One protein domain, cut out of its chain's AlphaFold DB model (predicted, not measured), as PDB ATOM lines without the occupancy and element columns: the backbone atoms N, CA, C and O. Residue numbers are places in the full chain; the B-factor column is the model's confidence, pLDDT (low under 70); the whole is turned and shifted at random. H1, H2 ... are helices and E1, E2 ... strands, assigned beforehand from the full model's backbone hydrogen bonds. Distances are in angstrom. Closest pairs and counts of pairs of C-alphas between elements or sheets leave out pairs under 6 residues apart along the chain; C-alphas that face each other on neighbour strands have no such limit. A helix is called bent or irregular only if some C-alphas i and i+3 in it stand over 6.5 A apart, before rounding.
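AT A GLANCE: This is residues 17 to 59 of the 272 residues of the protein "Copper-bind domain-containing protein" of Acidobacteria bacterium (UniProt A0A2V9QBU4). An open, flat U: a two-stranded hairpin, E1 and E2, makes one limb, and the single helix H1 makes the other, with residues 35 to 44 as the bend between them. H1 runs back in roughly the opposite direction to E2 but does not pack on the hairpin, and residues 36 to 59 stand free. The printed part has 43 residues, with two named strands and then one named helix, in the order E1, E2, H1. The sheet has the order E1 - E2 and is antiparallel, and the class is mixed, helices and strands. The whole is loose, with a radius of gyration of the C-alphas of 13.2 A and spans of 36 by 25 by 9 A.

IN THESE COORDINATES: E1 is a strand of residues 17 to 21, 13.0 A from first to last C-alpha, and its first C-alpha, of Asn 17, is at (3.127, -36.258, -21.018). E2 is a strand of residues 29 to 34, 16.5 A long, with C-alpha 34 at (-0.719, -31.362, -21.026). It is the longest strand by residues. H1 is a helix of residues 45 to 59, 21.1 A long, from C-alpha 45 at (-4.121, -22.479, -31.626) to C-alpha 59 at (6.951, -33.080, -46.156). H1 is not bent.

HOW THE PARTS SIT: E1 and E2 are antiparallel neighbours and form a hairpin, with 154 degrees between their N-to-C directions. Among the C-alphas that face each other are those of Asn 17 and His 33, 4.8 A apart, and those of Gln 21 and Asn 29, 4.6 A apart. N 18 and O 32 are within hydrogen-bond range at 2.9 A, and so are N 30 and O 20 at 2.8 A. H1 is apart from E1, with no C-alpha of the one within 8 A of the other. In H1, 10 of 11 pairs of O i and N i+4 are within hydrogen-bond range.

THE WHOLE: The C-alphas of Val 24 and Ser 38 are the two farthest apart, at 35.9 A, and those of Asn 17 and Leu 59, the first and last printed, are 25.6 A apart. The outline is flat. The printed part has no cut. The link from E1 to E2, of 7 residues, and the link from E2 to H1, of 10 residues, are both short. The mean pLDDT of the printed part is 77.7, and residues 22 to 28, between E1 and E2, are under 70. The full chain has 272 residues, of which residues 17 to 59 are printed.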
ATOM      1  N   ASN A  17       2.709 -35.911 -19.665       82.12
ATOM      2  CA  ASN A  17       3.127 -36.258 -21.018       82.12
ATOM      3  C   ASN A  17       2.449 -37.566 -21.425       82.12
ATOM      4  O   ASN A  17       2.659 -38.597 -20.785       82.12
ATOM      5  N   TYR A  18       1.663 -37.525 -22.494       74.06
ATOM      6  CA  TYR A  18       0.923 -38.673 -23.007       74.06
ATOM      7  C   TYR A  18       1.518 -39.106 -24.342       74.06
ATOM      8  O   TYR A  18       1.604 -38.304 -25.268       74.06
ATOM      9  N   LYS A  19       1.927 -40.374 -24.462       78.50
ATOM     10  CA  LYS A  19       2.409 -40.926 -25.733       78.50
ATOM     11  C   LYS A  19       1.221 -41.199 -26.660       78.50
ATOM     12  O   LYS A  19       0.265 -41.857 -26.261       78.50
ATOM     13  N   VAL A  20       1.321 -40.740 -27.902       74.75
ATOM     14  CA  VAL A  20       0.433 -41.099 -29.009       74.75
ATOM     15  C   VAL A  20       1.169 -42.100 -29.887       74.75
ATOM     16  O   VAL A  20       2.334 -41.906 -30.225       74.75
ATOM     17  N   GLN A  21       0.498 -43.187 -30.233       72.50
ATOM     18  CA  GLN A  21       1.018 -44.233 -31.101       72.50
ATOM     19  C   GLN A  21      -0.102 -44.624 -32.056       72.50
ATOM     20  O   GLN A  21      -1.190 -44.985 -31.606       72.50
ATOM     21  N   CYS A  22       0.152 -44.570 -33.362       68.44
ATOM     22  CA  CYS A  22      -0.728 -45.233 -34.313       68.44
ATOM     23  C   CYS A  22      -0.574 -46.748 -34.146       68.44
ATOM     24  O   CYS A  22       0.547 -47.253 -34.083       68.44
ATOM     25  N   LEU A  23      -1.696 -47.459 -34.047       63.59
ATOM     26  CA  LEU A  23      -1.711 -48.899 -33.773       63.59
ATOM     27  C   LEU A  23      -1.265 -49.741 -34.973       63.59
ATOM     28  O   LEU A  23      -0.774 -50.847 -34.781       63.59
ATOM     29  N   VAL A  24      -1.435 -49.212 -36.185       57.78
ATOM     30  CA  VAL A  24      -1.110 -49.909 -37.438       57.78
ATOM     31  C   VAL A  24       0.258 -49.501 -37.971       57.78
ATOM     32  O   VAL A  24       1.062 -50.357 -38.305       57.78
ATOM     33  N   HIS A  25       0.591 -48.211 -37.899       64.12
ATOM     34  CA  HIS A  25       1.914 -47.707 -38.254       64.12
ATOM     35  C   HIS A  25       2.719 -47.463 -36.974       64.12
ATOM     36  O   HIS A  25       2.671 -46.385 -36.376       64.12
ATOM     37  N   ASN A  26       3.447 -48.477 -36.507       58.72
ATOM     38  CA  ASN A  26       4.193 -48.416 -35.241       58.72
ATOM     39  C   ASN A  26       5.271 -47.308 -35.199       58.72
ATOM     40  O   ASN A  26       5.662 -46.856 -34.120       58.72
ATOM     41  N   THR A  27       5.711 -46.809 -36.352       59.53
ATOM     42  CA  THR A  27       6.637 -45.679 -36.481       59.53
ATOM     43  C   THR A  27       5.942 -44.324 -36.326       59.53
ATOM     44  O   THR A  27       6.595 -43.351 -35.943       59.53
ATOM     45  N   MET A  28       4.615 -44.251 -36.483       66.00
ATOM     46  CA  MET A  28       3.832 -43.032 -36.262       66.00
ATOM     47  C   MET A  28       3.593 -42.795 -34.769       66.00
ATOM     48  O   MET A  28       2.617 -43.259 -34.173       66.00
ATOM     49  N   ASN A  29       4.506 -42.034 -34.175       75.31
ATOM     50  CA  ASN A  29       4.519 -41.684 -32.762       75.31
ATOM     51  C   ASN A  29       4.337 -40.175 -32.568       75.31
ATOM     52  O   ASN A  29       4.790 -39.375 -33.380       75.31
ATOM     53  N   GLY A  30       3.742 -39.787 -31.445       78.81
ATOM     54  CA  GLY A  30       3.654 -38.401 -30.995       78.81
ATOM     55  C   GLY A  30       3.646 -38.310 -29.473       78.81
ATOM     56  O   GLY A  30       3.548 -39.318 -28.770       78.81
ATOM     57  N   VAL A  31       3.741 -37.093 -28.946       81.25
ATOM     58  CA  VAL A  31       3.586 -36.818 -27.512       81.25
ATOM     59  C   VAL A  31       2.650 -35.630 -27.346       81.25
ATOM     60  O   VAL A  31       2.834 -34.598 -27.985       81.25
ATOM     61  N   VAL A  32       1.650 -35.769 -26.478       82.56
ATOM     62  CA  VAL A  32       0.807 -34.659 -26.030       82.56
ATOM     63  C   VAL A  32       1.328 -34.183 -24.682       82.56
ATOM     64  O   VAL A  32       1.337 -34.934 -23.704       82.56
ATOM     65  N   HIS A  33       1.753 -32.924 -24.638       81.12
ATOM     66  CA  HIS A  33       2.148 -32.240 -23.413       81.12
ATOM     67  C   HIS A  33       0.945 -31.493 -22.840       81.12
ATOM     68  O   HIS A  33       0.499 -30.493 -23.401       81.12
ATOM     69  N   VAL A  34       0.412 -31.982 -21.723       82.94
ATOM     70  CA  VAL A  34      -0.719 -31.362 -21.026       82.94
ATOM     71  C   VAL A  34      -0.166 -30.558 -19.864       82.94
ATOM     72  O   VAL A  34       0.366 -31.118 -18.903       82.94
ATOM     73  N   LEU A  35      -0.257 -29.235 -19.977       79.50
ATOM     74  CA  LEU A  35       0.128 -28.325 -18.906       79.50
ATOM     75  C   LEU A  35      -0.940 -28.298 -17.810       79.50
ATOM     76  O   LEU A  35      -2.105 -28.621 -18.045       79.50
ATOM     77  N   ASP A  36      -0.537 -27.886 -16.611       81.81
ATOM     78  CA  ASP A  36      -1.488 -27.539 -15.558       81.81
ATOM     79  C   ASP A  36      -2.439 -26.440 -16.056       81.81
ATOM     80  O   ASP A  36      -2.005 -25.501 -16.724       81.81
ATOM     81  N   ALA A  37      -3.730 -26.542 -15.727       75.88
ATOM     82  CA  ALA A  37      -4.750 -25.603 -16.197       75.88
ATOM     83  C   ALA A  37      -4.497 -24.147 -15.758       75.88
ATOM     84  O   ALA A  37      -5.034 -23.218 -16.361       75.88
ATOM     85  N   SER A  38      -3.692 -23.940 -14.712       82.06
ATOM     86  CA  SER A  38      -3.263 -22.617 -14.252       82.06
ATOM     87  C   SER A  38      -2.135 -22.001 -15.087       82.06
ATOM     88  O   SER A  38      -1.871 -20.803 -14.958       82.06
ATOM     89  N   LEU A  39      -1.474 -22.784 -15.946       79.94
ATOM     90  CA  LEU A  39      -0.387 -22.319 -16.800       79.94
ATOM     91  C   LEU A  39      -0.914 -21.917 -18.184       79.94
ATOM     92  O   LEU A  39      -1.700 -22.647 -18.790       79.94
ATOM     93  N   PRO A  40      -0.463 -20.775 -18.732       79.19
ATOM     94  CA  PRO A  40      -0.790 -20.421 -20.103       79.19
ATOM     95  C   PRO A  40      -0.136 -21.407 -21.078       79.19
ATOM     96  O   PRO A  40       1.001 -21.840 -20.876       79.19
ATOM     97  N   LEU A  41      -0.837 -21.719 -22.172       79.88
ATOM     98  CA  LEU A  41      -0.230 -22.445 -23.284       79.88
ATOM     99  C   LEU A  41       0.926 -21.618 -23.881       79.88
ATOM    100  O   LEU A  41       0.799 -20.395 -23.976       79.88
ATOM    101  N   PRO A  42       2.026 -22.254 -24.330       83.56
ATOM    102  CA  PRO A  42       3.184 -21.534 -24.868       83.56
ATOM    103  C   PRO A  42       2.853 -20.723 -26.125       83.56
ATOM    104  O   PRO A  42       3.426 -19.659 -26.357       83.56
ATOM    105  N   HIS A  43       1.900 -21.217 -26.919       87.12
ATOM    106  CA  HIS A  43       1.458 -20.612 -28.167       87.12
ATOM    107  C   HIS A  43      -0.058 -20.759 -28.341       87.12
ATOM    108  O   HIS A  43      -0.705 -21.569 -27.674       87.12
ATOM    109  N   SER A  44      -0.628 -19.954 -29.239       84.06
ATOM    110  CA  SER A  44      -2.051 -19.999 -29.575       84.06
ATOM    111  C   SER A  44      -2.372 -21.138 -30.545       84.06
ATOM    112  O   SER A  44      -1.499 -21.633 -31.254       84.06
ATOM    113  N   GLN A  45      -3.654 -21.495 -30.645       81.38
ATOM    114  CA  GLN A  45      -4.121 -22.479 -31.626       81.38
ATOM    115  C   GLN A  45      -3.712 -22.100 -33.060       81.38
ATOM    116  O   GLN A  45      -3.162 -22.920 -33.782       81.38
ATOM    117  N   ALA A  46      -3.868 -20.825 -33.432       84.00
ATOM    118  CA  ALA A  46      -3.509 -20.339 -34.764       84.00
ATOM    119  C   ALA A  46      -2.011 -20.489 -35.087       84.00
ATOM    120  O   ALA A  46      -1.650 -20.654 -36.251       84.00
ATOM    121  N   PHE A  47      -1.135 -20.431 -34.078       91.12
ATOM    122  CA  PHE A  47       0.288 -20.697 -34.274       91.12
ATOM    123  C   PHE A  47       0.527 -22.166 -34.631       91.12
ATOM    124  O   PHE A  47       1.195 -22.436 -35.628       91.12
ATOM    125  N   TYR A  48      -0.044 -23.100 -33.862       81.44
ATOM    126  CA  TYR A  48       0.117 -24.536 -34.109       81.44
ATOM    127  C   TYR A  48      -0.531 -24.976 -35.425       81.44
ATOM    128  O   TYR A  48       0.064 -25.760 -36.155       81.44
ATOM    129  N   ASP A  49      -1.687 -24.412 -35.782       80.38
ATOM    130  CA  ASP A  49      -2.327 -24.669 -37.077       80.38
ATOM    131  C   ASP A  49      -1.429 -24.210 -38.241       80.38
ATOM    132  O   ASP A  49      -1.294 -24.899 -39.254       80.38
ATOM    133  N   ALA A  50      -0.779 -23.049 -38.092       83.44
ATOM    134  CA  ALA A  50       0.151 -22.531 -39.089       83.44
ATOM    135  C   ALA A  50       1.451 -23.344 -39.163       83.44
ATOM    136  O   ALA A  50       2.005 -23.468 -40.255       83.44
ATOM    137  N   GLU A  51       1.948 -23.867 -38.038       87.81
ATOM    138  CA  GLU A  51       3.096 -24.782 -38.006       87.81
ATOM    139  C   GLU A  51       2.770 -26.097 -38.717       87.81
ATOM    140  O   GLU A  51       3.441 -26.443 -39.684       87.81
ATOM    141  N   ALA A  52       1.663 -26.750 -38.357       78.69
ATOM    142  CA  ALA A  52       1.229 -27.993 -38.992       78.69
ATOM    143  C   ALA A  52       1.059 -27.837 -40.516       78.69
ATOM    144  O   ALA A  52       1.439 -28.717 -41.291       78.69
ATOM    145  N   ALA A  53       0.533 -26.695 -40.973       80.56
ATOM    146  CA  ALA A  53       0.407 -26.388 -42.396       80.56
ATOM    147  C   ALA A  53       1.753 -26.103 -43.096       80.56
ATOM    148  O   ALA A  53       1.844 -26.251 -44.318       80.56
ATOM    149  N   ARG A  54       2.792 -25.661 -42.375       85.06
ATOM    150  CA  ARG A  54       4.157 -25.559 -42.919       85.06
ATOM    151  C   ARG A  54       4.779 -26.938 -43.040       85.06
ATOM    152  O   ARG A  54       5.083 -27.326 -44.159       85.06
ATOM    153  N   GLU A  55       4.833 -27.685 -41.943       83.50
ATOM    154  CA  GLU A  55       5.405 -29.035 -41.908       83.50
ATOM    155  C   GLU A  55       4.764 -29.950 -42.957       83.50
ATOM    156  O   GLU A  55       5.463 -30.625 -43.704       83.50
ATOM    157  N   THR A  56       3.433 -29.909 -43.097       77.25
ATOM    158  CA  THR A  56       2.725 -30.687 -44.127       77.25
ATOM    159  C   THR A  56       3.186 -30.325 -45.538       77.25
ATOM    160  O   THR A  56       3.334 -31.207 -46.377       77.25
ATOM    161  N   ARG A  57       3.386 -29.035 -45.839       79.81
ATOM    162  CA  ARG A  57       3.862 -28.623 -47.167       79.81
ATOM    163  C   ARG A  57       5.289 -29.083 -47.390       79.81
ATOM    164  O   ARG A  57       5.554 -29.630 -48.449       79.81
ATOM    165  N   ASP A  58       6.152 -28.900 -46.400       78.19
ATOM    166  CA  ASP A  58       7.561 -29.268 -46.500       78.19
ATOM    167  C   ASP A  58       7.684 -30.780 -46.761       78.19
ATOM    168  O   ASP A  58       8.241 -31.164 -47.785       78.19
ATOM    169  N   LEU A  59       6.995 -31.619 -45.975       73.38
ATOM    170  CA  LEU A  59       6.951 -33.080 -46.156       73.38
ATOM    171  C   LEU A  59       6.387 -33.534 -47.512       73.38
ATOM    172  O   LEU A  59       6.788 -34.571 -48.029       73.38
TER     173      LEU A  59